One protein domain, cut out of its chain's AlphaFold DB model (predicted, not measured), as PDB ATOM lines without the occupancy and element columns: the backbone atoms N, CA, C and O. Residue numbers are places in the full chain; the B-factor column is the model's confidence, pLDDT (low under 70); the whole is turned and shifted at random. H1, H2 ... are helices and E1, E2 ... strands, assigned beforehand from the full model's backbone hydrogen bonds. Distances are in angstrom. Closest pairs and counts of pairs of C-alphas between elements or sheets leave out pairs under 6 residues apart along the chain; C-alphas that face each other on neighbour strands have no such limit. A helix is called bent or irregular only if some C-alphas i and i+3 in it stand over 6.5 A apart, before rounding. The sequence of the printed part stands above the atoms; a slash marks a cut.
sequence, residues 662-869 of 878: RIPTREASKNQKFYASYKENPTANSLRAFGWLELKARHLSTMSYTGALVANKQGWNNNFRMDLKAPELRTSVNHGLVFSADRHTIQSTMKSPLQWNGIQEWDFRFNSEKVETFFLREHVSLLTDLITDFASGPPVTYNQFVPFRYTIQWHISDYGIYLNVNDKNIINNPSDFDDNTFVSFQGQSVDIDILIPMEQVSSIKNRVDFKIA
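This is residues 662 to 869 of the 878 residues of the protein "Csf1p" of Sugiyamaella lignohabitans (UniProt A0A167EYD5). One large sheet is folded into a deep V: the long strands E2, E3, E6, E7 and E8 each bend sharply partway along, and E4 and E5 make the same turn across a short break, giving two walls that share one crease. H2 lies in the opening of the V, over the E1 and E2 end of one wall, and H1 leads away from that end, with residues 679 to 684 sticking out. The printed part has 208 residues, with two named helices and nine named strands in the order E1 H1 E2 E3 E4 E5 E6 H2 E7 E8 E9, and its class is mixed, helices and strands. The sheet is branched and twisted, its neighbour pairs antiparallel but for the parallel E6 and E7. The whole is only just loose, close to compact, with a radius of gyration of the C-alphas of 20.4 A and spans of 60 by 49 by 34 A.

E1, residues 662 to 665, begins at C-alpha 662 at (18.840, 53.039, 181.694). H1, residues 668 to 680, is 19.6 A long and irregular, with C-alphas 669 and 672 7.5 A apart. E2, residues 691 to 708, is 35.9 A long and bends by 103 degrees at residue 699. E3, residues 716 to 731, is 36.3 A long and bends by 91 degrees at residue 726. E4, residues 737 to 740, runs on into E5, residues 743 to 752, at 79 degrees; E5 is 29.7 A long. E6, residues 760 to 774, is 34.7 A long and bends by 94 degrees at residue 770. H2, residues 777 to 791, is 21.9 A long and begins at C-alpha 777 at (13.865, 35.334, 171.688). E7, residues 804 to 820, is 37.2 A long and bends by 95 degrees at residue 814. E8, residues 838 to 854, is 37.5 A long and bends by 93 degrees at residue 844. E9, residues 865 to 869, ends at C-alpha 869 at (31.429, 24.951, 181.244).

E1 is an edge strand, antiparallel to E2, with N 663 and O 693 2.8 A apart. On the other side of E2 is E3, and the two form a hairpin, with N 704 and O 721 2.7 A apart. E2, E3 and E4 are a meander, each strand the antiparallel neighbour of the one before. E3 has E4 and E5 on its other side; N 729 and O 739 are 2.8 A apart, as are N 716 and O 752. On one side of E6 are E4, with N 740 to O 772 at 2.8 A, and E5, with N 747 to O 765 at 2.8 A. On the other side is E7, parallel to E6 at 5 degrees, with N 764 and O 807 2.8 A apart. E6, H2 and E7 form a strand-helix-strand unit, two parallel neighbour strands joined through a helix, with a right-handed crossover. E7, E8 and E9 are a second meander; N 808 and O 850 are 2.8 A apart, and N 849 and O 867 2.9 A. H2 is on the sheet at a height of 7.0 A, over E2 and only just over E1, on which 3 of its C-alphas fall; it runs slantwise to the strands, at 51 degrees to E2 on the local plane. The closest C-alphas of E1 and H2 are those of Thr 665 and Leu 786, 5.7 A apart. H1 is not on the sheet; with residues 668 to 669 alone it touches H2, about perpendicular at 82 degrees, the closest C-alphas being those of Ala 668 and Asp 785 at 5.8 A. O i to N i+4 pairs are within hydrogen-bond range in 7 of 9 cases in H1 and 10 of 11 in H2.

The two C-alphas farthest apart are those of Glu 680 and Lys 713, at 63.1 A. The printed part has no cut. The links from H2 to E7, 12 residues, and from E7 to E8, 17 residues, are long. The mean pLDDT of the printed part is 90.0, and residues 683 to 686, 794 and 859 are under 70.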
ATOM      1  N   ARG A 662      19.591  53.341 182.921       95.94
ATOM      2  CA  ARG A 662      18.840  53.039 181.694       95.94
ATOM      3  C   ARG A 662      19.687  53.304 180.450       95.94
ATOM      4  O   ARG A 662      20.244  54.386 180.275       95.94
ATOM      5  N   ILE A 663      19.726  52.324 179.560       96.62
ATOM      6  CA  ILE A 663      20.475  52.324 178.305       96.62
ATOM      7  C   ILE A 663      19.468  52.462 177.152       96.62
ATOM      8  O   ILE A 663      18.903  51.451 176.735       96.62
ATOM      9  N   PRO A 664      19.166  53.683 176.663       94.88
ATOM     10  CA  PRO A 664      18.349  53.869 175.465       94.88
ATOM     11  C   PRO A 664      19.141  53.456 174.216       94.88
ATOM     12  O   PRO A 664      20.323  53.773 174.111       94.88
ATOM     13  N   THR A 665      18.495  52.773 173.270       93.25
ATOM     14  CA  THR A 665      19.117  52.252 172.043       93.25
ATOM     15  C   THR A 665      18.191  52.351 170.836       93.25
ATOM     16  O   THR A 665      16.964  52.271 170.947       93.25
ATOM     17  N   ARG A 666      18.781  52.497 169.652       91.00
ATOM     18  CA  ARG A 666      18.092  52.290 168.373       91.00
ATOM     19  C   ARG A 666      17.730  50.809 168.218       91.00
ATOM     20  O   ARG A 666      18.362  49.948 168.825       91.00
ATOM     21  N   GLU A 667      16.703  50.523 167.418       90.19
ATOM     22  CA  GLU A 667      16.200  49.160 167.169       90.19
ATOM     23  C   GLU A 667      16.152  48.887 165.662       90.19
ATOM     24  O   GLU A 667      15.084  48.933 165.037       90.19
ATOM     25  N   ALA A 668      17.323  48.660 165.059       86.38
ATOM     26  CA  ALA A 668      17.468  48.466 163.619       86.38
ATOM     27  C   ALA A 668      16.608  47.301 163.099       86.38
ATOM     28  O   ALA A 668      15.946  47.444 162.068       86.38
ATOM     29  N   SER A 669      16.509  46.206 163.863       88.75
ATOM     30  CA  SER A 669      15.655  45.046 163.569       88.75
ATOM     31  C   SER A 669      14.168  45.382 163.364       88.75
ATOM     32  O   SER A 669      13.459  44.655 162.666       88.75
ATOM     33  N   LYS A 670      13.678  46.500 163.923       88.00
ATOM     34  CA  LYS A 670      12.282  46.952 163.790       88.00
ATOM     35  C   LYS A 670      12.084  48.050 162.734       88.00
ATOM     36  O   LYS A 670      10.950  48.489 162.544       88.00
ATOM     37  N   ASN A 671      13.133  48.489 162.030       86.19
ATOM     38  CA  ASN A 671      13.037  49.596 161.069       86.19
ATOM     39  C   ASN A 671      12.045  49.304 159.932       86.19
ATOM     40  O   ASN A 671      11.220  50.158 159.631       86.19
ATOM     41  N   GLN A 672      12.046  48.099 159.350       84.69
ATOM     42  CA  GLN A 672      11.127  47.745 158.255       84.69
ATOM     43  C   GLN A 672       9.644  47.863 158.662       84.69
ATOM     44  O   GLN A 672       8.827  48.362 157.892       84.69
ATOM     45  N   LYS A 673       9.301  47.473 159.901       85.88
ATOM     46  CA  LYS A 673       7.947  47.648 160.458       85.88
ATOM     47  C   LYS A 673       7.580  49.131 160.585       85.88
ATOM     48  O   LYS A 673       6.449  49.505 160.293       85.88
ATOM     49  N   PHE A 674       8.541  49.970 160.981       84.62
ATOM     50  CA  PHE A 674       8.350  51.417 161.038       84.62
ATOM     51  C   PHE A 674       8.120  52.015 159.645       84.62
ATOM     52  O   PHE A 674       7.120  52.705 159.470       84.62
ATOM     53  N   TYR A 675       8.957  51.693 158.649       82.75
ATOM     54  CA  TYR A 675       8.770  52.148 157.264       82.75
ATOM     55  C   TYR A 675       7.372  51.799 156.729       82.75
ATOM     56  O   TYR A 675       6.708  52.678 156.190       82.75
ATOM     57  N   ALA A 676       6.882  50.572 156.943       84.75
ATOM     58  CA  ALA A 676       5.517  50.191 156.564       84.75
ATOM     59  C   ALA A 676       4.456  51.090 157.233       84.75
ATOM     60  O   ALA A 676       3.672  51.738 156.542       84.75
ATOM     61  N   SER A 677       4.497  51.229 158.564       83.19
ATOM     62  CA  SER A 677       3.555  52.088 159.304       83.19
ATOM     63  C   SER A 677       3.651  53.577 158.927       83.19
ATOM     64  O   SER A 677       2.659  54.304 158.965       83.19
ATOM     65  N   TYR A 678       4.839  54.048 158.536       81.69
ATOM     66  CA  TYR A 678       5.061  55.425 158.104       81.69
ATOM     67  C   TYR A 678       4.460  55.679 156.718       81.69
ATOM     68  O   TYR A 678       3.855  56.726 156.520       81.69
ATOM     69  N   LYS A 679       4.550  54.717 155.786       80.62
ATOM     70  CA  LYS A 679       3.876  54.799 154.475       80.62
ATOM     71  C   LYS A 679       2.354  54.843 154.616       80.62
ATOM     72  O   LYS A 679       1.706  55.576 153.880       80.62
ATOM     73  N   GLU A 680       1.795  54.104 155.575       82.56
ATOM     74  CA  GLU A 680       0.356  54.136 155.870       82.56
ATOM     75  C   GLU A 680      -0.094  55.468 156.493       82.56
ATOM     76  O   GLU A 680      -1.138  55.995 156.116       82.56
ATOM     77  N   ASN A 681       0.658  56.015 157.459       79.44
ATOM     78  CA  ASN A 681       0.283  57.231 158.196       79.44
ATOM     79  C   ASN A 681       1.510  58.102 158.575       79.44
ATOM     80  O   ASN A 681       1.948  58.066 159.734       79.44
ATOM     81  N   PRO A 682       2.041  58.939 157.657       72.12
ATOM     82  CA  PRO A 682       3.279  59.703 157.883       72.12
ATOM     83  C   PRO A 682       3.213  60.690 159.060       72.12
ATOM     84  O   PRO A 682       4.184  60.878 159.791       72.12
ATOM     85  N   THR A 683       2.057  61.327 159.271       69.25
ATOM     86  CA  THR A 683       1.870  62.348 160.313       69.25
ATOM     87  C   THR A 683       1.848  61.738 161.715       69.25
ATOM     88  O   THR A 683       2.568  62.204 162.605       69.25
ATOM     89  N   ALA A 684       1.065  60.671 161.904       67.88
ATOM     90  CA  ALA A 684       0.938  59.958 163.172       67.88
ATOM     91  C   ALA A 684       2.240  59.240 163.560       67.88
ATOM     92  O   ALA A 684       2.688  59.351 164.700       67.88
ATOM     93  N   ASN A 685       2.892  58.577 162.600       65.56
ATOM     94  CA  ASN A 685       4.114  57.806 162.833       65.56
ATOM     95  C   ASN A 685       5.404  58.641 162.698       65.56
ATOM     96  O   ASN A 685       6.491  58.090 162.564       65.56
ATOM     97  N   SER A 686       5.316  59.972 162.815       67.62
ATOM     98  CA  SER A 686       6.479  60.878 162.783       67.62
ATOM     99  C   SER A 686       7.421  60.771 163.999       67.62
ATOM    100  O   SER A 686       8.457  61.434 164.026       67.62
ATOM    101  N   LEU A 687       7.104  59.939 165.003       73.00
ATOM    102  CA  LEU A 687       7.954  59.690 166.172       73.00
ATOM    103  C   LEU A 687       8.333  58.202 166.284       73.00
ATOM    104  O   LEU A 687       7.504  57.350 166.602       73.00
ATOM    105  N   ARG A 688       9.614  57.882 166.072       84.06
ATOM    106  CA  ARG A 688      10.150  56.516 166.192       84.06
ATOM    107  C   ARG A 688      10.353  56.127 167.661       84.06
ATOM    108  O   ARG A 688      11.217  56.681 168.340       84.06
ATOM    109  N   ALA A 689       9.607  55.127 168.130       86.50
ATOM    110  CA  ALA A 689       9.879  54.470 169.409       86.50
ATOM    111  C   ALA A 689      11.285  53.833 169.426       86.50
ATOM    112  O   ALA A 689      11.757  53.331 168.402       86.50
ATOM    113  N   PHE A 690      11.938  53.853 170.591       90.38
ATOM    114  CA  PHE A 690      13.296  53.349 170.808       90.38
ATOM    115  C   PHE A 690      13.319  52.244 171.871       90.38
ATOM    116  O   PHE A 690      12.489  52.228 172.783       90.38
ATOM    117  N   GLY A 691      14.285  51.334 171.753       92.69
ATOM    118  CA  GLY A 691      14.496  50.257 172.714       92.69
ATOM    119  C   GLY A 691      15.235  50.754 173.950       92.69
ATOM    120  O   GLY A 691      15.929  51.771 173.912       92.69
ATOM    121  N   TRP A 692      15.110  50.045 175.064       94.88
ATOM    122  CA  TRP A 692      15.886  50.338 176.264       94.88
ATOM    123  C   TRP A 692      16.112  49.098 177.122       94.88
ATOM    124  O   TRP A 692      15.294  48.177 177.165       94.88
ATOM    125  N   LEU A 693      17.232  49.111 177.837       95.44
ATOM    126  CA  LEU A 693      17.527  48.201 178.938       95.44
ATOM    127  C   LEU A 693      17.591  49.035 180.220       95.44
ATOM    128  O   LEU A 693      18.109  50.149 180.198       95.44
ATOM    129  N   GLU A 694      17.055  48.531 181.324       96.19
ATOM    130  CA  GLU A 694      17.056  49.211 182.618       96.19
ATOM    131  C   GLU A 694      17.619  48.292 183.692       96.19
ATOM    132  O   GLU A 694      17.004  47.290 184.044       96.19
ATOM    133  N   LEU A 695      18.785  48.657 184.213       96.12
ATOM    134  CA  LEU A 695      19.445  48.001 185.328       96.12
ATOM    135  C   LEU A 695      19.186  48.819 186.595       96.12
ATOM    136  O   LEU A 695      19.786  49.877 186.795       96.12
ATOM    137  N   LYS A 696      18.295  48.330 187.455       97.00
ATOM    138  CA  LYS A 696      18.148  48.841 188.820       97.00
ATOM    139  C   LYS A 696      19.120  48.091 189.729       97.00
ATOM    140  O   LYS A 696      19.218  46.875 189.632       97.00
ATOM    141  N   ALA A 697      19.792  48.785 190.643       96.56
ATOM    142  CA  ALA A 697      20.545  48.166 191.734       96.56
ATOM    143  C   ALA A 697      20.229  48.863 193.063       96.56
ATOM    144  O   ALA A 697      19.850  50.037 193.083       96.56
ATOM    145  N   ARG A 698      20.366  48.146 194.182       95.31
ATOM    146  CA  ARG A 698      20.071  48.685 195.516       95.31
ATOM    147  C   ARG A 698      21.174  49.597 196.052       95.31
ATOM    148  O   ARG A 698      22.315  49.570 195.582       95.31
ATOM    149  N   HIS A 699      20.815  50.366 197.075       93.25
ATOM    150  CA  HIS A 699      21.732  51.113 197.942       93.25
ATOM    151  C   HIS A 699      23.004  50.334 198.335       93.25
ATOM    152  O   HIS A 699      23.005  49.106 198.427       93.25
ATOM    153  N   LEU A 700      24.093  51.071 198.589       92.25
ATOM    154  CA  LEU A 700      25.450  50.550 198.833       92.25
ATOM    155  C   LEU A 700      26.060  49.791 197.637       92.25
ATOM    156  O   LEU A 700      27.079  49.110 197.776       92.25
ATOM    157  N   SER A 701      25.481  49.950 196.443       96.56
ATOM    158  CA  SER A 701      26.178  49.654 195.190       96.56
ATOM    159  C   SER A 701      27.302  50.673 194.970       96.56
ATOM    160  O   SER A 701      27.145  51.864 195.251       96.56
ATOM    161  N   THR A 702      28.452  50.210 194.481       97.25
ATOM    162  CA  THR A 702      29.668  51.033 194.354       97.25
ATOM    163  C   THR A 702      30.381  50.809 193.028       97.25
ATOM    164  O   THR A 702      30.301  49.740 192.419       97.25
ATOM    165  N   MET A 703      31.111  51.830 192.584       96.62
ATOM    166  CA  MET A 703      31.964  51.791 191.404       96.62
ATOM    167  C   MET A 703      33.310  52.442 191.720       96.62
ATOM    168  O   MET A 703      33.389  53.435 192.438       96.62
ATOM    169  N   SER A 704      34.382  51.879 191.182       97.19
ATOM    170  CA  SER A 704      35.754  52.318 191.409       97.19
ATOM    171  C   SER A 704      36.577  52.180 190.134       97.19
ATOM    172  O   SER A 704      36.450  51.202 189.396       97.19
ATOM    173  N   TYR A 705      37.423  53.167 189.869       97.06
ATOM    174  CA  TYR A 705      38.344  53.189 188.742       97.06
ATOM    175  C   TYR A 705      39.692  53.736 189.207       97.06
ATOM    176  O   TYR A 705      39.755  54.763 189.879       97.06
ATOM    177  N   THR A 706      40.770  53.041 188.858       95.00
ATOM    178  CA  THR A 706      42.152  53.466 189.100       95.00
ATOM    179  C   THR A 706      42.859  53.538 187.755       95.00
ATOM    180  O   THR A 706      43.115  52.504 187.135       95.00
ATOM    181  N   GLY A 707      43.128  54.754 187.286       92.69
ATOM    182  CA  GLY A 707      43.852  55.004 186.044       92.69
ATOM    183  C   GLY A 707      45.329  55.282 186.308       92.69
ATOM    184  O   GLY A 707      45.658  56.011 187.245       92.69
ATOM    185  N   ALA A 708      46.219  54.735 185.484       90.31
ATOM    186  CA  ALA A 708      47.640  55.065 185.550       90.31
ATOM    187  C   ALA A 708      47.877  56.495 185.034       90.31
ATOM    188  O   ALA A 708      47.459  56.843 183.930       90.31
ATOM    189  N   LEU A 709      48.564  57.323 185.824       87.50
ATOM    190  CA  LEU A 709      49.011  58.666 185.422       87.50
ATOM    191  C   LEU A 709      50.404  58.651 184.781       87.50
ATOM    192  O   LEU A 709      50.805  59.619 184.135       87.50
ATOM    193  N   VAL A 710      51.133  57.552 184.970       84.88
ATOM    194  CA  VAL A 710      52.524  57.352 184.570       84.88
ATOM    195  C   VAL A 710      52.629  56.061 183.754       84.88
ATOM    196  O   VAL A 710      51.948  55.079 184.048       84.88
ATOM    197  N   ALA A 711      53.472  56.061 182.719       85.00
ATOM    198  CA  ALA A 711      53.730  54.885 181.892       85.00
ATOM    199  C   ALA A 711      54.778  53.965 182.543       85.00
ATOM    200  O   ALA A 711      55.884  54.404 182.865       85.00
ATOM    201  N   ASN A 712      54.452  52.679 182.675       81.88
ATOM    202  CA  ASN A 712      55.322  51.656 183.262       81.88
ATOM    203  C   ASN A 712      56.128  50.941 182.156       81.88
ATOM    204  O   ASN A 712      55.764  51.021 180.982       81.88
ATOM    205  N   LYS A 713      57.158  50.142 182.490       82.81
ATOM    206  CA  LYS A 713      57.871  49.307 181.486       82.81
ATOM    207  C   LYS A 713      56.931  48.369 180.709       82.81
ATOM    208  O   LYS A 713      57.212  48.046 179.561       82.81
ATOM    209  N   GLN A 714      55.825  47.948 181.328       81.19
ATOM    210  CA  GLN A 714      54.803  47.085 180.719       81.19
ATOM    211  C   GLN A 714      53.720  47.854 179.925       81.19
ATOM    212  O   GLN A 714      52.904  47.226 179.256       81.19
ATOM    213  N   GLY A 715      53.693  49.193 179.981       86.62
ATOM    214  CA  GLY A 715      52.622  50.032 179.428       86.62
ATOM    215  C   GLY A 715      51.780  50.733 180.496       86.62
ATOM    216  O   GLY A 715      52.240  50.992 181.609       86.62
ATOM    217  N   TRP A 716      50.543  51.064 180.135       88.50
ATOM    218  CA  TRP A 716      49.544  51.702 180.986       88.50
ATOM    219  C   TRP A 716      48.556  50.649 181.496       88.50
ATOM    220  O   TRP A 716      47.916  49.966 180.695       88.50
ATOM    221  N   ASN A 717      48.397  50.544 182.816       89.88
ATOM    222  CA  ASN A 717      47.465  49.610 183.452       89.88
ATOM    223  C   ASN A 717      46.333  50.390 184.125       89.88
ATOM    224  O   ASN A 717      46.563  51.061 185.128       89.88
ATOM    225  N   ASN A 718      45.112  50.278 183.600       93.88
ATOM    226  CA  ASN A 718      43.926  50.890 184.195       93.88
ATOM    227  C   ASN A 718      43.014  49.797 184.760       93.88
ATOM    228  O   ASN A 718      42.688  48.842 184.058       93.88
ATOM    229  N   ASN A 719      42.580  49.935 186.010       95.38
ATOM    230  CA  ASN A 719      41.709  48.966 186.675       95.38
ATOM    231  C   ASN A 719      40.323  49.562 186.933       95.38
ATOM    232  O   ASN A 719      40.197  50.708 187.361       95.38
ATOM    233  N   PHE A 720      39.283  48.765 186.715       96.81
ATOM    234  CA  PHE A 720      37.888  49.110 186.975       96.81
ATOM    235  C   PHE A 720      37.234  48.027 187.834       96.81
ATOM    236  O   PHE A 720      37.469  46.837 187.626       96.81
ATOM    237  N   ARG A 721      36.397  48.425 188.795       97.44
ATOM    238  CA  ARG A 721      35.619  47.498 189.617       97.44
ATOM    239  C   ARG A 721      34.281  48.101 190.027       97.44
ATOM    240  O   ARG A 721      34.236  49.204 190.565       97.44
ATOM    241  N   MET A 722      33.214  47.334 189.844       96.94
ATOM    242  CA  MET A 722      31.834  47.680 190.183       96.94
ATOM    243  C   MET A 722      31.224  46.542 191.011       96.94
ATOM    244  O   MET A 722      31.471  45.374 190.718       96.94
ATOM    245  N   ASP A 723      30.467  46.868 192.054       97.19
ATOM    246  CA  ASP A 723      29.791  45.905 192.934       97.19
ATOM    247  C   ASP A 723      28.335  46.353 193.110       97.19
ATOM    248  O   ASP A 723      28.070  47.390 193.724       97.19
ATOM    249  N   LEU A 724      27.410  45.595 192.518       96.88
ATOM    250  CA  LEU A 724      25.976  45.868 192.496       96.88
ATOM    251  C   LEU A 724      25.242  44.942 193.462       96.88
ATOM    252  O   LEU A 724      25.397  43.719 193.410       96.88
ATOM    253  N   LYS A 725      24.414  45.535 194.324       96.75
ATOM    254  CA  LYS A 725      23.576  44.822 195.297       96.75
ATOM    255  C   LYS A 725      22.181  44.611 194.719       96.75
ATOM    256  O   LYS A 725      21.570  45.580 194.276       96.75
ATOM    257  N   ALA A 726      21.691  43.372 194.741       96.75
ATOM    258  CA  ALA A 726      20.395  42.964 194.195       96.75
ATOM    259  C   ALA A 726      20.038  43.616 192.833       96.75
ATOM    260  O   ALA A 726      19.055  44.363 192.759       96.75
ATOM    261  N   PRO A 727      20.863  43.443 191.778       97.12
ATOM    262  CA  PRO A 727      20.581  44.001 190.457       97.12
ATOM    263  C   PRO A 727      19.357  43.352 189.789       97.12
ATOM    264  O   PRO A 727      19.334  42.145 189.562       97.12
ATOM    265  N   GLU A 728      18.388  44.174 189.391       96.50
ATOM    266  CA  GLU A 728      17.228  43.805 188.571       96.50
ATOM    267  C   GLU A 728      17.396  44.398 187.160       96.50
ATOM    268  O   GLU A 728      17.495  45.619 187.011       96.50
ATOM    269  N   LEU A 729      17.380  43.568 186.113       96.25
ATOM    270  CA  LEU A 729      17.404  44.007 184.713       96.25
ATOM    271  C   LEU A 729      16.018  43.861 184.068       96.25
ATOM    272  O   LEU A 729      15.481  42.753 183.984       96.25
ATOM    273  N   ARG A 730      15.475  44.965 183.546       95.75
ATOM    274  CA  ARG A 730      14.245  45.028 182.735       95.75
ATOM    275  C   ARG A 730      14.542  45.500 181.311       95.75
ATOM    276  O   ARG A 730      15.575  46.124 181.066       95.75
ATOM    277  N   THR A 731      13.641  45.235 180.361       94.56
ATOM    278  CA  THR A 731      13.809  45.672 178.957       94.56
ATOM    279  C   THR A 731      12.518  46.175 178.309       94.56
ATOM    280  O   THR A 731      11.413  45.807 178.710       94.56
ATOM    281  N   SER A 732      12.667  46.948 177.233       92.50
ATOM    282  CA  SER A 732      11.584  47.475 176.393       92.50
ATOM    283  C   SER A 732      10.804  46.440 175.572       92.50
ATOM    284  O   SER A 732       9.910  46.825 174.824       92.50
ATOM    285  N   VAL A 733      11.148  45.149 175.644       89.31
ATOM    286  CA  VAL A 733      10.423  44.082 174.925       89.31
ATOM    287  C   VAL A 733       9.091  43.771 175.606       89.31
ATOM    288  O   VAL A 733       8.071  43.630 174.945       89.31
ATOM    289  N   ASN A 734       9.110  43.660 176.934       87.00
ATOM    290  CA  ASN A 734       7.991  43.169 177.741       87.00
ATOM    291  C   ASN A 734       7.787  43.964 179.044       87.00
ATOM    292  O   ASN A 734       6.869  43.658 179.795       87.00
ATOM    293  N   HIS A 735       8.644  44.954 179.338       88.06
ATOM    294  CA  HIS A 735       8.682  45.717 180.595       88.06
ATOM    295  C   HIS A 735       8.918  44.869 181.869       88.06
ATOM    296  O   HIS A 735       8.944  45.413 182.975       88.06
ATOM    297  N   GLY A 736       9.129  43.558 181.721       87.25
ATOM    298  CA  GLY A 736       9.310  42.592 182.800       87.25
ATOM    299  C   GLY A 736      10.773  42.383 183.189       87.25
ATOM    300  O   GLY A 736      11.690  42.964 182.604       87.25
ATOM    301  N   LEU A 737      10.976  41.531 184.195       91.88
ATOM    302  CA  LEU A 737      12.290  41.076 184.645       91.88
ATOM    303  C   LEU A 737      12.910  40.128 183.604       91.88
ATOM    304  O   LEU A 737      12.217  39.277 183.052       91.88
ATOM    305  N   VAL A 738      14.210  40.280 183.340       94.25
ATOM    306  CA  VAL A 738      14.973  39.449 182.384       94.25
ATOM    307  C   VAL A 738      16.193  38.802 183.042       94.25
ATOM    308  O   VAL A 738      16.515  37.658 182.734       94.25
ATOM    309  N   PHE A 739      16.841  39.505 183.972       95.19
ATOM    310  CA  PHE A 739      17.929  38.997 184.808       95.19
ATOM    311  C   PHE A 739      17.788  39.567 186.226       95.19
ATOM    312  O   PHE A 739      17.500  40.753 186.389       95.19
ATOM    313  N   SER A 740      18.020  38.726 187.226       96.44
ATOM    314  CA  SER A 740      18.127  39.059 188.646       96.44
ATOM    315  C   SER A 740      19.350  38.357 189.234       96.44
ATOM    316  O   SER A 740      19.729  37.284 188.762       96.44
ATOM    317  N   ALA A 741      19.959  38.942 190.263       97.06
ATOM    318  CA  ALA A 741      20.964  38.285 191.096       97.06
ATOM    319  C   ALA A 741      20.915  38.845 192.526       97.06
ATOM    320  O   ALA A 741      20.537  40.000 192.706       97.06
ATOM    321  N   ASP A 742      21.381  38.098 193.533       96.88
ATOM    322  CA  ASP A 742      21.644  38.667 194.869       96.88
ATOM    323  C   ASP A 742      22.757  39.725 194.788       96.88
ATOM    324  O   ASP A 742      22.716  40.781 195.437       96.88
ATOM    325  N   ARG A 743      23.767  39.445 193.959       96.75
ATOM    326  CA  ARG A 743      24.931  40.302 193.753       96.75
ATOM    327  C   ARG A 743      25.549  40.086 192.379       96.75
ATOM    328  O   ARG A 743      25.607  38.969 191.873       96.75
ATOM    329  N   HIS A 744      26.071  41.167 191.809       97.38
ATOM    330  CA  HIS A 744      26.886  41.126 190.599       97.38
ATOM    331  C   HIS A 744      28.124  42.006 190.772       97.38
ATOM    332  O   HIS A 744      28.005  43.174 191.144       97.38
ATOM    333  N   THR A 745      29.314  41.475 190.487       97.31
ATOM    334  CA  THR A 745      30.545  42.274 190.446       97.31
ATOM    335  C   THR A 745      31.193  42.227 189.078       97.31
ATOM    336  O   THR A 745      31.383  41.147 188.524       97.31
ATOM    337  N   ILE A 746      31.613  43.393 188.600       97.31
ATOM    338  CA  ILE A 746      32.432  43.558 187.400       97.31
ATOM    339  C   ILE A 746      33.834  43.936 187.866       97.31
ATOM    340  O   ILE A 746      33.990  44.834 188.694       97.31
ATOM    341  N   GLN A 747      34.861  43.277 187.346       97.44
ATOM    342  CA  GLN A 747      36.267  43.610 187.563       97.44
ATOM    343  C   GLN A 747      36.966  43.611 186.205       97.44
ATOM    344  O   GLN A 747      36.816  42.661 185.446       97.44
ATOM    345  N   SER A 748      37.718  44.656 185.874       96.62
ATOM    346  CA  SER A 748      38.429  44.736 184.600       96.62
ATOM    347  C   SER A 748      39.821  45.332 184.752       96.62
ATOM    348  O   SER A 748      40.025  46.278 185.514       96.62
ATOM    349  N   THR A 749      40.761  44.781 183.987       94.75
ATOM    350  CA  THR A 749      42.115  45.306 183.813       94.75
ATOM    351  C   THR A 749      42.300  45.630 182.335       94.75
ATOM    352  O   THR A 749      42.416  44.743 181.488       94.75
ATOM    353  N   MET A 750      42.309  46.924 182.032       94.06
ATOM    354  CA  MET A 750      42.460  47.490 180.697       94.06
ATOM    355  C   MET A 750      43.926  47.880 180.507       94.06
ATOM    356  O   MET A 750      44.378  48.897 181.046       94.06
ATOM    357  N   LYS A 751      44.679  47.051 179.776       92.12
ATOM    358  CA  LYS A 751      46.099  47.283 179.482       92.12
ATOM    359  C   LYS A 751      46.242  47.970 178.125       92.12
ATOM    360  O   LYS A 751      45.697  47.494 177.126       92.12
ATOM    361  N   SER A 752      47.017  49.048 178.072       91.19
ATOM    362  CA  SER A 752      47.403  49.715 176.823       91.19
ATOM    363  C   SER A 752      48.935  49.729 176.715       91.19
ATOM    364  O   SER A 752      49.592  50.258 177.614       91.19
ATOM    365  N   PRO A 753      49.542  49.153 175.661       93.00
ATOM    366  CA  PRO A 753      50.997  49.076 175.544       93.00
ATOM    367  C   PRO A 753      51.649  50.456 175.358       93.00
ATOM    368  O   PRO A 753      50.997  51.444 175.026       93.00
ATOM    369  N   LEU A 754      52.973  50.518 175.538       90.81
ATOM    370  CA  LEU A 754      53.773  51.728 175.283       90.81
ATOM    371  C   LEU A 754      53.701  52.188 173.816       90.81
ATOM    372  O   LEU A 754      53.740  53.384 173.526       90.81
ATOM    373  N   GLN A 755      53.589  51.239 172.886       91.25
ATOM    374  CA  GLN A 755      53.378  51.516 171.471       91.25
ATOM    375  C   GLN A 755      51.932  51.971 171.235       91.25
ATOM    376  O   GLN A 755      51.001  51.228 171.538       91.25
ATOM    377  N   TRP A 756      51.728  53.158 170.652       87.69
ATOM    378  CA  TRP A 756      50.392  53.779 170.578       87.69
ATOM    379  C   TRP A 756      49.380  52.980 169.738       87.69
ATOM    380  O   TRP A 756      48.184  53.026 170.016       87.69
ATOM    381  N   ASN A 757      49.864  52.241 168.733       89.75
ATOM    382  CA  ASN A 757      49.087  51.334 167.884       89.75
ATOM    383  C   ASN A 757      49.322  49.844 168.204       89.75
ATOM    384  O   ASN A 757      49.037  48.986 167.369       89.75
ATOM    385  N   GLY A 758      49.868  49.526 169.382       91.56
ATOM    386  CA  GLY A 758      49.956  48.147 169.862       91.56
ATOM    387  C   GLY A 758      48.585  47.597 170.275       91.56
ATOM    388  O   GLY A 758      47.650  48.356 170.528       91.56
ATOM    389  N   ILE A 759      48.475  46.268 170.360       92.94
ATOM    390  CA  ILE A 759      47.237  45.582 170.760       92.94
ATOM    391  C   ILE A 759      46.900  45.938 172.210       92.94
ATOM    392  O   ILE A 759      47.705  45.709 173.112       92.94
ATOM    393  N   GLN A 760      45.706  46.486 172.435       93.44
ATOM    394  CA  GLN A 760      45.181  46.703 173.780       93.44
ATOM    395  C   GLN A 760      44.507  45.432 174.292       93.44
ATOM    396  O   GLN A 760      43.608  44.900 173.643       93.44
ATOM    397  N   GLU A 761      44.925  44.963 175.464       94.00
ATOM    398  CA  GLU A 761      44.396  43.751 176.091       94.00
ATOM    399  C   GLU A 761      43.492  44.148 177.255       94.00
ATOM    400  O   GLU A 761      43.967  44.623 178.292       94.00
ATOM    401  N   TRP A 762      42.182  44.016 177.061       95.56
ATOM    402  CA  TRP A 762      41.181  44.415 178.046       95.56
ATOM    403  C   TRP A 762      40.481  43.172 178.588       95.56
ATOM    404  O   TRP A 762      39.628  42.576 177.928       95.56
ATOM    405  N   ASP A 763      40.858  42.787 179.804       96.12
ATOM    406  CA  ASP A 763      40.284  41.639 180.496       96.12
ATOM    407  C   ASP A 763      39.090  42.097 181.343       96.12
ATOM    408  O   ASP A 763      39.200  43.066 182.097       96.12
ATOM    409  N   PHE A 764      37.960  41.401 181.245       97.12
ATOM    410  CA  PHE A 764      36.736  41.624 182.010       97.12
ATOM    411  C   PHE A 764      36.326  40.331 182.713       97.12
ATOM    412  O   PHE A 764      36.180  39.287 182.080       97.12
ATOM    413  N   ARG A 765      36.105  40.411 184.023       97.81
ATOM    414  CA  ARG A 765      35.584  39.335 184.864       97.81
ATOM    415  C   ARG A 765      34.270  39.770 185.487       97.81
ATOM    416  O   ARG A 765      34.214  40.772 186.200       97.81
ATOM    417  N   PHE A 766      33.233  38.999 185.216       97.69
ATOM    418  CA  PHE A 766      31.902  39.145 185.770       97.69
ATOM    419  C   PHE A 766      31.678  37.996 186.750       97.69
ATOM    420  O   PHE A 766      31.865  36.837 186.387       97.69
ATOM    421  N   ASN A 767      31.262  38.303 187.976       97.75
ATOM    422  CA  ASN A 767      30.834  37.300 188.949       97.75
ATOM    423  C   ASN A 767      29.381  37.605 189.321       97.75
ATOM    424  O   ASN A 767      29.102  38.733 189.736       97.75
ATOM    425  N   SER A 768      28.477  36.634 189.190       97.56
ATOM    426  CA  SER A 768      27.079  36.760 189.625       97.56
ATOM    427  C   SER A 768      26.715  35.678 190.643       97.56
ATOM    428  O   SER A 768      27.039  34.511 190.441       97.56
ATOM    429  N   GLU A 769      26.012  36.069 191.704       96.44
ATOM    430  CA  GLU A 769      25.603  35.209 192.821       96.44
ATOM    431  C   GLU A 769      24.066  35.070 192.830       96.44
ATOM    432  O   GLU A 769      23.373  36.091 192.820       96.44
ATOM    433  N   LYS A 770      23.540  33.834 192.854       95.94
ATOM    434  CA  LYS A 770      22.100  33.491 192.798       95.94
ATOM    435  C   LYS A 770      21.359  34.128 191.620       95.94
ATOM    436  O   LYS A 770      20.524  35.009 191.803       95.94
ATOM    437  N   VAL A 771      21.697  33.705 190.404       95.62
ATOM    438  CA  VAL A 771      21.138  34.274 189.168       95.62
ATOM    439  C   VAL A 771      19.796  33.650 188.807       95.62
ATOM    440  O   VAL A 771      19.706  32.437 188.649       95.62
ATOM    441  N   GLU A 772      18.799  34.486 188.528       94.62
ATOM    442  CA  GLU A 772      17.558  34.084 187.860       94.62
ATOM    443  C   GLU A 772      17.413  34.830 186.530       94.62
ATOM    444  O   GLU A 772      17.567  36.053 186.485       94.62
ATOM    445  N   THR A 773      17.106  34.127 185.435       93.75
ATOM    446  CA  THR A 773      16.880  34.769 184.124       93.75
ATOM    447  C   THR A 773      15.634  34.263 183.421       93.75
ATOM    448  O   THR A 773      15.452  33.053 183.310       93.75
ATOM    449  N   PHE A 774      14.860  35.186 182.850       92.44
ATOM    450  CA  PHE A 774      13.637  34.923 182.088       92.44
ATOM    451  C   PHE A 774      13.839  35.413 180.650       92.44
ATOM    452  O   PHE A 774      13.605  36.583 180.330       92.44
ATOM    453  N   PHE A 775      14.380  34.540 179.795       89.00
ATOM    454  CA  PHE A 775      14.945  34.953 178.509       89.00
ATOM    455  C   PHE A 775      14.027  34.636 177.321       89.00
ATOM    456  O   PHE A 775      13.713  33.479 177.042       89.00
ATOM    457  N   LEU A 776      13.644  35.676 176.577       90.31
ATOM    458  CA  LEU A 776      12.799  35.584 175.386       90.31
ATOM    459  C   LEU A 776      13.616  35.818 174.111       90.31
ATOM    460  O   LEU A 776      14.544  36.626 174.078       90.31
ATOM    461  N   ARG A 777      13.203  35.193 173.000       87.38
ATOM    462  CA  ARG A 777      13.865  35.334 171.688       87.38
ATOM    463  C   ARG A 777      14.046  36.791 171.240       87.38
ATOM    464  O   ARG A 777      15.046  37.106 170.603       87.38
ATOM    465  N   GLU A 778      13.111  37.684 171.563       89.19
ATOM    466  CA  GLU A 778      13.202  39.097 171.165       89.19
ATOM    467  C   GLU A 778      14.270  39.889 171.942       89.19
ATOM    468  O   GLU A 778      14.774  40.888 171.425       89.19
ATOM    469  N   HIS A 779      14.705  39.417 173.120       92.12
ATOM    470  CA  HIS A 779      15.858  39.998 173.821       92.12
ATOM    471  C   HIS A 779      17.153  39.823 173.015       92.12
ATOM    472  O   HIS A 779      18.004  40.707 173.051       92.12
ATOM    473  N   VAL A 780      17.286  38.748 172.220       92.19
ATOM    474  CA  VAL A 780      18.427  38.555 171.298       92.19
ATOM    475  C   VAL A 780      18.482  39.678 170.260       92.19
ATOM    476  O   VAL A 780      19.552  40.236 170.013       92.19
ATOM    477  N   SER A 781      17.335  40.048 169.681       92.38
ATOM    478  CA  SER A 781      17.246  41.149 168.715       92.38
ATOM    479  C   SER A 781      17.603  42.488 169.360       92.38
ATOM    480  O   SER A 781      18.416  43.216 168.803       92.38
ATOM    481  N   LEU A 782      17.071  42.780 170.555       93.81
ATOM    482  CA  LEU A 782      17.384  44.013 171.288       93.81
ATOM    483  C   LEU A 782      18.875  44.111 171.657       93.81
ATOM    484  O   LEU A 782      19.470  45.174 171.509       93.81
ATOM    485  N   LEU A 783      19.497  43.014 172.101       92.31
ATOM    486  CA  LEU A 783      20.931  42.971 172.410       92.31
ATOM    487  C   LEU A 783      21.799  43.111 171.149       92.31
ATOM    488  O   LEU A 783      22.837  43.769 171.190       92.31
ATOM    489  N   THR A 784      21.367  42.546 170.019       91.81
ATOM    490  CA  THR A 784      22.055  42.704 168.725       91.81
ATOM    491  C   THR A 784      21.963  44.149 168.228       91.81
ATOM    492  O   THR A 784      22.980  44.752 167.878       91.81
ATOM    493  N   ASP A 785      20.764  44.739 168.262       92.44
ATOM    494  CA  ASP A 785      20.531  46.146 167.930       92.44
ATOM    495  C   ASP A 785      21.374  47.070 168.832       92.44
ATOM    496  O   ASP A 785      22.059  47.955 168.326       92.44
ATOM    497  N   LEU A 786      21.435  46.806 170.144       93.50
ATOM    498  CA  LEU A 786      22.263  47.553 171.100       93.50
ATOM    499  C   LEU A 786      23.760  47.529 170.753       93.50
ATOM    500  O   LEU A 786      24.414  48.574 170.749       93.50
ATOM    501  N   ILE A 787      24.310  46.346 170.463       89.31
ATOM    502  CA  ILE A 787      25.726  46.186 170.099       89.31
ATOM    503  C   ILE A 787      26.023  46.920 168.782       89.31
ATOM    504  O   ILE A 787      27.046  47.596 168.672       89.31
ATOM    505  N   THR A 788      25.121  46.840 167.798       87.50
ATOM    506  CA  THR A 788      25.289  47.545 166.514       87.50
ATOM    507  C   THR A 788      25.130  49.064 166.624       87.50
ATOM    508  O   THR A 788      25.881  49.785 165.970       87.50
ATOM    509  N   ASP A 789      24.248  49.580 167.487       89.88
ATOM    510  CA  ASP A 789      24.142  51.020 167.751       89.88
ATOM    511  C   ASP A 789      25.404  51.533 168.470       89.88
ATOM    512  O   ASP A 789      25.972  52.534 168.032       89.88
ATOM    513  N   PHE A 790      25.945  50.823 169.472       87.94
ATOM    514  CA  PHE A 790      27.262  51.162 170.046       87.94
ATOM    515  C   PHE A 790      28.395  51.125 169.002       87.94
ATOM    516  O   PHE A 790      29.261  52.000 169.011       87.94
ATOM    517  N   ALA A 791      28.369  50.173 168.064       83.69
ATOM    518  CA  ALA A 791      29.346  50.089 166.977       83.69
ATOM    519  C   ALA A 791      29.169  51.166 165.882       83.69
ATOM    520  O   ALA A 791      30.105  51.412 165.124       83.69
ATOM    521  N   SER A 792      28.018  51.847 165.805       79.62
ATOM    522  CA  SER A 792      27.692  52.853 164.771       79.62
ATOM    523  C   SER A 792      28.369  54.227 164.956       79.62
ATOM    524  O   SER A 792      27.894  55.252 164.465       79.62
ATOM    525  N   GLY A 793      29.484  54.275 165.690       71.19
ATOM    526  CA  GLY A 793      30.306  55.476 165.830       71.19
ATOM    527  C   GLY A 793      30.935  55.936 164.502       71.19
ATOM    528  O   GLY A 793      30.967  55.180 163.529       71.19
ATOM    529  N   PRO A 794      31.463  57.175 164.439       69.06
ATOM    530  CA  PRO A 794      32.167  57.653 163.253       69.06
ATOM    531  C   PRO A 794      33.360  56.730 162.930       69.06
ATOM    532  O   PRO A 794      34.115  56.382 163.844       69.06
ATOM    533  N   PRO A 795      33.554  56.325 161.659       70.50
ATOM    534  CA  PRO A 795      34.558  55.331 161.298       70.50
ATOM    535  C   PRO A 795      35.971  55.831 161.615       70.50
ATOM    536  O   PRO A 795      36.376  56.918 161.200       70.50
ATOM    537  N   VAL A 796      36.733  55.017 162.348       75.88
ATOM    538  CA  VAL A 796      38.110  55.341 162.734       75.88
ATOM    539  C   VAL A 796      38.985  55.382 161.483       75.88
ATOM    540  O   VAL A 796      39.038  54.419 160.718       75.88
ATOM    541  N   THR A 797      39.684  56.498 161.259       80.94
ATOM    542  CA  THR A 797      40.593  56.607 160.109       80.94
ATOM    543  C   THR A 797      41.768  55.638 160.263       80.94
ATOM    544  O   THR A 797      42.232  55.393 161.375       80.94
ATOM    545  N   TYR A 798      42.288  55.102 159.154       84.44
ATOM    546  CA  TYR A 798      43.370  54.103 159.167       84.44
ATOM    547  C   TYR A 798      44.577  54.531 160.026       84.44
ATOM    548  O   TYR A 798      45.093  53.749 160.819       84.44
ATOM    549  N   ASN A 799      44.961  55.810 159.947       84.38
ATOM    550  CA  ASN A 799      46.083  56.395 160.692       84.38
ATOM    551  C   ASN A 799      45.817  56.577 162.203       84.38
ATOM    552  O   ASN A 799      46.707  57.015 162.926       84.38
ATOM    553  N   GLN A 800      44.599  56.301 162.670       85.75
ATOM    554  CA  GLN A 800      44.156  56.423 164.063       85.75
ATOM    555  C   GLN A 800      43.657  55.087 164.634       85.75
ATOM    556  O   GLN A 800      43.224  55.042 165.788       85.75
ATOM    557  N   PHE A 801      43.684  54.012 163.839       88.50
ATOM    558  CA  PHE A 801      43.266  52.690 164.281       88.50
ATOM    559  C   PHE A 801      44.219  52.137 165.344       88.50
ATOM    560  O   PHE A 801      45.440  52.240 165.228       88.50
ATOM    561  N   VAL A 802      43.635  51.513 166.365       89.88
ATOM    562  CA  VAL A 802      44.347  50.782 167.412       89.88
ATOM    563  C   VAL A 802      43.632  49.439 167.582       89.88
ATOM    564  O   VAL A 802      42.414  49.452 167.776       89.88
ATOM    565  N   PRO A 803      44.333  48.296 167.485       92.31
ATOM    566  CA  PRO A 803      43.724  46.982 167.657       92.31
ATOM    567  C   PRO A 803      43.399  46.695 169.129       92.31
ATOM    568  O   PRO A 803      44.163  47.046 170.029       92.31
ATOM    569  N   PHE A 804      42.281  46.011 169.372       91.88
ATOM    570  CA  PHE A 804      41.838  45.591 170.707       91.88
ATOM    571  C   PHE A 804      41.650  44.074 170.762       91.88
ATOM    572  O   PHE A 804      41.224  43.460 169.786       91.88
ATOM    573  N   ARG A 805      41.885  43.473 171.927       94.25
ATOM    574  CA  ARG A 805      41.495  42.097 172.240       94.25
ATOM    575  C   ARG A 805      40.763  42.097 173.578       94.25
ATOM    576  O   ARG A 805      41.353  42.438 174.604       94.25
ATOM    577  N   TYR A 806      39.480  41.747 173.549       94.44
ATOM    578  CA  TYR A 806      38.643  41.686 174.745       94.44
ATOM    579  C   TYR A 806      38.553  40.243 175.237       94.44
ATOM    580  O   TYR A 806      38.090  39.366 174.501       94.44
ATOM    581  N   THR A 807      38.967  40.013 176.481       96.31
ATOM    582  CA  THR A 807      38.751  38.749 177.192       96.31
ATOM    583  C   THR A 807      37.566  38.947 178.127       96.31
ATOM    584  O   THR A 807      37.639  39.783 179.022       96.31
ATOM    585  N   ILE A 808      36.477  38.205 177.948       96.62
ATOM    586  CA  ILE A 808      35.318  38.231 178.846       96.62
ATOM    587  C   ILE A 808      35.239  36.879 179.548       96.62
ATOM    588  O   ILE A 808      35.178  35.843 178.895       96.62
ATOM    589  N   GLN A 809      35.233  36.896 180.875       97.44
ATOM    590  CA  GLN A 809      35.021  35.723 181.714       97.44
ATOM    591  C   GLN A 809      33.812  35.993 182.605       97.44
ATOM    592  O   GLN A 809      33.797  36.998 183.316       97.44
ATOM    593  N   TRP A 810      32.801  35.131 182.582       97.19
ATOM    594  CA  TRP A 810      31.629  35.248 183.447       97.19
ATOM    595  C   TRP A 810      31.460  33.982 184.276       97.19
ATOM    596  O   TRP A 810      31.113  32.930 183.746       97.19
ATOM    597  N   HIS A 811      31.717  34.109 185.576       97.12
ATOM    598  CA  HIS A 811      31.410  33.101 186.578       97.12
ATOM    599  C   HIS A 811      30.018  33.369 187.159       97.12
ATOM    600  O   HIS A 811      29.714  34.486 187.592       97.12
ATOM    601  N   ILE A 812      29.175  32.346 187.190       96.31
ATOM    602  CA  ILE A 812      27.852  32.380 187.810       96.31
ATOM    603  C   ILE A 812      27.808  31.263 188.850       96.31
ATOM    604  O   ILE A 812      28.047  30.112 188.492       96.31
ATOM    605  N   SER A 813      27.489  31.592 190.102       95.06
ATOM    606  CA  SER A 813      27.296  30.624 191.191       95.06
ATOM    607  C   SER A 813      25.838  30.613 191.648       95.06
ATOM    608  O   SER A 813      25.307  31.677 191.982       95.06
ATOM    609  N   ASP A 814      25.243  29.420 191.698       94.38
ATOM    610  CA  ASP A 814      23.813  29.135 191.856       94.38
ATOM    611  C   ASP A 814      22.963  29.843 190.782       94.38
ATOM    612  O   ASP A 814      22.757  31.058 190.827       94.38
ATOM    613  N   TYR A 815      22.471  29.103 189.784       94.06
ATOM    614  CA  TYR A 815      21.690  29.677 188.678       94.06
ATOM    615  C   TYR A 815      20.342  28.988 188.457       94.06
ATOM    616  O   TYR A 815      20.205  27.783 188.659       94.06
ATOM    617  N   GLY A 816      19.370  29.759 187.966       93.69
ATOM    618  CA  GLY A 816      18.104  29.313 187.397       93.69
ATOM    619  C   GLY A 816      17.823  30.044 186.084       93.69
ATOM    620  O   GLY A 816      17.428  31.210 186.070       93.69
ATOM    621  N   ILE A 817      18.043  29.358 184.963       92.00
ATOM    622  CA  ILE A 817      17.728  29.868 183.625       92.00
ATOM    623  C   ILE A 817      16.359  29.321 183.231       92.00
ATOM    624  O   ILE A 817      16.218  28.126 182.966       92.00
ATOM    625  N   TYR A 818      15.361  30.199 183.190       92.25
ATOM    626  CA  TYR A 818      13.974  29.877 182.878       92.25
ATOM    627  C   TYR A 818      13.650  30.281 181.436       92.25
ATOM    628  O   TYR A 818      13.751  31.451 181.058       92.25
ATOM    629  N   LEU A 819      13.251  29.300 180.622       91.19
ATOM    630  CA  LEU A 819      12.768  29.511 179.259       91.19
ATOM    631  C   LEU A 819      11.274  29.179 179.203       91.19
ATOM    632  O   LEU A 819      10.889  28.033 179.440       91.19
ATOM    633  N   ASN A 820      10.435  30.164 178.887       89.75
ATOM    634  CA  ASN A 820       8.991  29.977 178.726       89.75
ATOM    635  C   ASN A 820       8.703  29.093 177.496       89.75
ATOM    636  O   ASN A 820       9.183  29.375 176.396       89.75
ATOM    637  N   VAL A 821       7.886  28.049 177.662       90.12
ATOM    638  CA  VAL A 821       7.472  27.114 176.597       90.12
ATOM    639  C   VAL A 821       5.948  26.922 176.634       90.12
ATOM    640  O   VAL A 821       5.434  25.804 176.634       90.12
ATOM    641  N   ASN A 822       5.221  28.041 176.694       87.31
ATOM    642  CA  ASN A 822       3.758  28.069 176.695       87.31
ATOM    643  C   ASN A 822       3.185  27.567 175.364       87.31
ATOM    644  O   ASN A 822       3.687  27.903 174.284       87.31
ATOM    645  N   ASP A 823       2.049  26.870 175.428       83.50
ATOM    646  CA  ASP A 823       1.269  26.535 174.238       83.50
ATOM    647  C   ASP A 823       0.924  27.799 173.437       83.50
ATOM    648  O   ASP A 823       0.487  28.819 173.973       83.50
ATOM    649  N   LYS A 824       1.130  27.731 172.114       85.69
ATOM    650  CA  LYS A 824       0.973  28.852 171.162       85.69
ATOM    651  C   LYS A 824       1.906  30.054 171.409       85.69
ATOM    652  O   LYS A 824       1.759  31.054 170.711       85.69
ATOM    653  N   ASN A 825       2.875  29.963 172.329       82.44
ATOM    654  CA  ASN A 825       3.845  31.021 172.649       82.44
ATOM    655  C   ASN A 825       3.180  32.371 173.019       82.44
ATOM    656  O   ASN A 825       3.642  33.441 172.621       82.44
ATOM    657  N   ILE A 826       2.076  32.325 173.770       84.00
ATOM    658  CA  ILE A 826       1.444  33.515 174.358       84.00
ATOM    659  C   ILE A 826       1.992  33.673 175.778       84.00
ATOM    660  O   ILE A 826       1.839  32.765 176.591       84.00
ATOM    661  N   ILE A 827       2.657  34.796 176.060       83.56
ATOM    662  CA  ILE A 827       3.324  35.092 177.338       83.56
ATOM    663  C   ILE A 827       2.961  36.532 177.720       83.56
ATOM    664  O   ILE A 827       3.333  37.459 177.002       83.56
ATOM    665  N   ASN A 828       2.236  36.718 178.827       82.31
ATOM    666  CA  ASN A 828       1.841  38.046 179.318       82.31
ATOM    667  C   ASN A 828       2.897  38.622 180.274       82.31
ATOM    668  O   ASN A 828       3.428  39.707 180.050       82.31
ATOM    669  N   ASN A 829       3.224  37.861 181.320       86.88
ATOM    670  CA  ASN A 829       4.264  38.155 182.301       86.88
ATOM    671  C   ASN A 829       5.297  37.013 182.245       86.88
ATOM    672  O   ASN A 829       4.931  35.885 182.559       86.88
ATOM    673  N   PRO A 830       6.554  37.234 181.815       86.00
ATOM    674  CA  PRO A 830       7.503  36.143 181.565       86.00
ATOM    675  C   PRO A 830       8.047  35.491 182.840       86.00
ATOM    676  O   PRO A 830       8.517  34.360 182.772       86.00
ATOM    677  N   SER A 831       7.999  36.193 183.975       89.50
ATOM    678  CA  SER A 831       8.518  35.739 185.270       89.50
ATOM    679  C   SER A 831       7.414  35.262 186.217       89.50
ATOM    680  O   SER A 831       7.575  35.329 187.433       89.50
ATOM    681  N   ASP A 832       6.266  34.865 185.666       89.62
ATOM    682  CA  ASP A 832       5.136  34.337 186.427       89.62
ATOM    683  C   ASP A 832       5.151  32.810 186.408       89.62
ATOM    684  O   ASP A 832       5.130  32.221 185.325       89.62
ATOM    685  N   PHE A 833       5.198  32.173 187.578       88.00
ATOM    686  CA  PHE A 833       5.279  30.713 187.692       88.00
ATOM    687  C   PHE A 833       3.914  30.013 187.692       88.00
ATOM    688  O   PHE A 833       3.872  28.817 187.422       88.00
ATOM    689  N   ASP A 834       2.819  30.741 187.934       88.81
ATOM    690  CA  ASP A 834       1.461  30.180 187.877       88.81
ATOM    691  C   ASP A 834       0.860  30.294 186.459       88.81
ATOM    692  O   ASP A 834       0.109  29.424 186.017       88.81
ATOM    693  N   ASP A 835       1.223  31.355 185.723       87.06
ATOM    694  CA  ASP A 835       0.664  31.713 184.405       87.06
ATOM    695  C   ASP A 835       1.426  31.095 183.201       87.06
ATOM    696  O   ASP A 835       0.968  31.194 182.059       87.06
ATOM    697  N   ASN A 836       2.602  30.479 183.413       88.06
ATOM    698  CA  ASN A 836       3.482  29.982 182.340       88.06
ATOM    699  C   ASN A 836       4.065  28.584 182.610       88.06
ATOM    700  O   ASN A 836       4.365  28.217 183.739       88.06
ATOM    701  N   THR A 837       4.342  27.852 181.529       89.12
ATOM    702  CA  THR A 837       5.109  26.596 181.531       89.12
ATOM    703  C   THR A 837       6.575  26.888 181.213       89.12
ATOM    704  O   THR A 837       6.868  27.600 180.248       89.12
ATOM    705  N   PHE A 838       7.515  26.294 181.949       89.44
ATOM    706  CA  PHE A 838       8.951  26.537 181.791       89.44
ATOM    707  C   PHE A 838       9.743  25.265 181.516       89.44
ATOM    708  O   PHE A 838       9.502  24.212 182.101       89.44
ATOM    709  N   VAL A 839      10.787  25.397 180.700       91.38
ATOM    710  CA  VAL A 839      11.977  24.548 180.819       91.38
ATOM    711  C   VAL A 839      12.987  25.329 181.649       91.38
ATOM    712  O   VAL A 839      13.389  26.426 181.255       91.38
ATOM    713  N   SER A 840      13.376  24.778 182.799       90.75
ATOM    714  CA  SER A 840      14.390  25.375 183.666       90.75
ATOM    715  C   SER A 840      15.694  24.584 183.616       90.75
ATOM    716  O   SER A 840      15.695  23.349 183.589       90.75
ATOM    717  N   PHE A 841      16.805  25.316 183.602       90.62
ATOM    718  CA  PHE A 841      18.150  24.790 183.802       90.62
ATOM    719  C   PHE A 841      18.657  25.364 185.122       90.62
ATOM    720  O   PHE A 841      18.765  26.586 185.253       90.62
ATOM    721  N   GLN A 842      18.932  24.499 186.096       92.31
ATOM    722  CA  GLN A 842      19.330  24.886 187.450       92.31
ATOM    723  C   GLN A 842      20.568  24.100 187.882       92.31
ATOM    724  O   GLN A 842      20.571  22.874 187.780       92.31
ATOM    725  N   GLY A 843      21.605  24.771 188.382       91.19
ATOM    726  CA  GLY A 843      22.856  24.115 188.778       91.19
ATOM    727  C   GLY A 843      23.778  25.001 189.611       91.19
ATOM    728  O   GLY A 843      23.480  26.174 189.856       91.19
ATOM    729  N   GLN A 844      24.899  24.430 190.063       92.69
ATOM    730  CA  GLN A 844      25.777  25.092 191.033       92.69
ATOM    731  C   GLN A 844      26.686  26.150 190.398       92.69
ATOM    732  O   GLN A 844      26.890  27.207 190.996       92.69
ATOM    733  N   SER A 845      27.223  25.923 189.193       93.94
ATOM    734  CA  SER A 845      27.965  26.973 188.487       93.94
ATOM    735  C   SER A 845      27.916  26.901 186.963       93.94
ATOM    736  O   SER A 845      27.806  25.827 186.370       93.94
ATOM    737  N   VAL A 846      28.081  28.071 186.340       94.75
ATOM    738  CA  VAL A 846      28.437  28.225 184.923       94.75
ATOM    739  C   VAL A 846      29.685  29.098 184.823       94.75
ATOM    740  O   VAL A 846      29.733  30.173 185.416       94.75
ATOM    741  N   ASP A 847      30.656  28.664 184.024       95.31
ATOM    742  CA  ASP A 847      31.789  29.477 183.583       95.31
ATOM    743  C   ASP A 847      31.675  29.731 182.075       95.31
ATOM    744  O   ASP A 847      31.640  28.790 181.276       95.31
ATOM    745  N   ILE A 848      31.626  31.004 181.678       96.00
ATOM    746  CA  ILE A 848      31.557  31.444 180.280       96.00
ATOM    747  C   ILE A 848      32.831  32.229 179.945       96.00
ATOM    748  O   ILE A 848      32.985  33.371 180.374       96.00
ATOM    749  N   ASP A 849      33.727  31.637 179.155       96.69
ATOM    750  CA  ASP A 849      34.886  32.323 178.567       96.69
ATOM    751  C   ASP A 849      34.529  32.781 177.136       96.69
ATOM    752  O   ASP A 849      34.057  31.979 176.326       96.69
ATOM    753  N   ILE A 850      34.779  34.047 176.788       95.38
ATOM    754  CA  ILE A 850      34.576  34.619 175.443       95.38
ATOM    755  C   ILE A 850      35.794  35.468 175.055       95.38
ATOM    756  O   ILE A 850      36.231  36.331 175.818       95.38
ATOM    757  N   LEU A 851      36.314  35.266 173.845       94.38
ATOM    758  CA  LEU A 851      37.416  36.033 173.267       94.38
ATOM    759  C   LEU A 851      36.940  36.789 172.020       94.38
ATOM    760  O   LEU A 851      36.563  36.173 171.021       94.38
ATOM    761  N   ILE A 852      36.991  38.124 172.064       91.50
ATOM    762  CA  ILE A 852      36.597  39.004 170.953       91.50
ATOM    763  C   ILE A 852      37.852  39.712 170.399       91.50
ATOM    764  O   ILE A 852      38.287  40.724 170.965       91.50
ATOM    765  N   PRO A 853      38.457  39.206 169.306       90.31
ATOM    766  CA  PRO A 853      39.587  39.855 168.646       90.31
ATOM    767  C   PRO A 853      39.096  40.993 167.739       90.31
ATOM    768  O   PRO A 853      38.412  40.768 166.747       90.31
ATOM    769  N   MET A 854      39.454  42.235 168.048       87.06
ATOM    770  CA  MET A 854      39.149  43.436 167.255       87.06
ATOM    771  C   MET A 854      40.449  44.008 166.671       87.06
ATOM    772  O   MET A 854      40.818  45.162 166.887       87.06
ATOM    773  N   GLU A 855      41.179  43.151 165.955       86.50
ATOM    774  CA  GLU A 855      42.554  43.406 165.501       86.50
ATOM    775  C   GLU A 855      42.643  44.055 164.104       86.50
ATOM    776  O   GLU A 855      43.713  44.500 163.694       86.50
ATOM    777  N   GLN A 856      41.528  44.134 163.367       83.69
ATOM    778  CA  GLN A 856      41.472  44.630 161.986       83.69
ATOM    779  C   GLN A 856      40.648  45.919 161.870       83.69
ATOM    780  O   GLN A 856      39.582  46.030 162.472       83.69
ATOM    781  N   VAL A 857      41.114  46.859 161.034       78.62
ATOM    782  CA  VAL A 857      40.465  48.166 160.776       78.62
ATOM    783  C   VAL A 857      39.026  48.004 160.280       78.62
ATOM    784  O   VAL A 857      38.123  48.717 160.707       78.62
ATOM    785  N   SER A 858      38.817  47.043 159.384       75.06
ATOM    786  CA  SER A 858      37.509  46.582 158.941       75.06
ATOM    787  C   SER A 858      37.608  45.100 158.587       75.06
ATOM    788  O   SER A 858      38.549  44.669 157.921       75.06
ATOM    789  N   SER A 859      36.646  44.305 159.055       69.94
ATOM    790  CA  SER A 859      36.546  42.878 158.747       69.94
ATOM    791  C   SER A 859      35.147  42.573 158.218       69.94
ATOM    792  O   SER A 859      34.150  43.030 158.770       69.94
ATOM    793  N   ILE A 860      35.058  41.815 157.120       77.88
ATOM    794  CA  ILE A 860      33.766  41.403 156.532       77.88
ATOM    795  C   ILE A 860      33.069  40.375 157.441       77.88
ATOM    796  O   ILE A 860      31.845  40.259 157.454       77.88
ATOM    797  N   LYS A 861      33.862  39.617 158.204       79.75
ATOM    798  CA  LYS A 861      33.432  38.684 159.245       79.75
ATOM    799  C   LYS A 861      34.463  38.731 160.363       79.75
ATOM    800  O   LYS A 861      35.655  38.659 160.069       79.75
ATOM    801  N   ASN A 862      34.007  38.777 161.608       79.62
ATOM    802  CA  ASN A 862      34.856  38.544 162.770       79.62
ATOM    803  C   ASN A 862      34.544  37.165 163.375       79.62
ATOM    804  O   ASN A 862      33.405  36.699 163.290       79.62
ATOM    805  N   ARG A 863      35.543  36.506 163.968       86.31
ATOM    806  CA  ARG A 863      35.389  35.236 164.686       86.31
ATOM    807  C   ARG A 863      35.520  35.503 166.180       86.31
ATOM    808  O   ARG A 863      36.591  35.867 166.648       86.31
ATOM    809  N   VAL A 864      34.435  35.272 166.908       88.75
ATOM    810  CA  VAL A 864      34.423  35.242 168.373       88.75
ATOM    811  C   VAL A 864      34.493  33.784 168.800       88.75
ATOM    812  O   VAL A 864      33.608  33.002 168.451       88.75
ATOM    813  N   ASP A 865      35.544  33.420 169.527       91.38
ATOM    814  CA  ASP A 865      35.655  32.102 170.148       91.38
ATOM    815  C   ASP A 865      35.055  32.156 171.555       91.38
ATOM    816  O   ASP A 865      35.285  33.106 172.304       91.38
ATOM    817  N   PHE A 866      34.270  31.143 171.915       93.94
ATOM    818  CA  PHE A 866      33.619  31.049 173.219       93.94
ATOM    819  C   PHE A 866      33.629  29.613 173.744       93.94
ATOM    820  O   PHE A 866      33.689  28.646 172.982       93.94
ATOM    821  N   LYS A 867      33.554  29.484 175.066       95.31
ATOM    822  CA  LYS A 867      33.506  28.221 175.798       95.31
ATOM    823  C   LYS A 867      32.554  28.390 176.977       95.31
ATOM    824  O   LYS A 867      32.647  29.366 177.711       95.31
ATOM    825  N   ILE A 868      31.674  27.413 177.166       93.81
ATOM    826  CA  ILE A 868      30.774  27.329 178.319       93.81
ATOM    827  C   ILE A 868      31.092  26.020 179.042       93.81
ATOM    828  O   ILE A 868      31.125  24.961 178.413       93.81
ATOM    829  N   ALA A 869      31.341  26.095 180.345       92.94
ATOM    830  CA  ALA A 869      31.429  24.951 181.244       92.94
ATOM    831  C   ALA A 869      30.344  25.079 182.320       92.94
ATOM    832  O   ALA A 869      29.988  26.187 182.711       92.94
TER     833      ALA A 869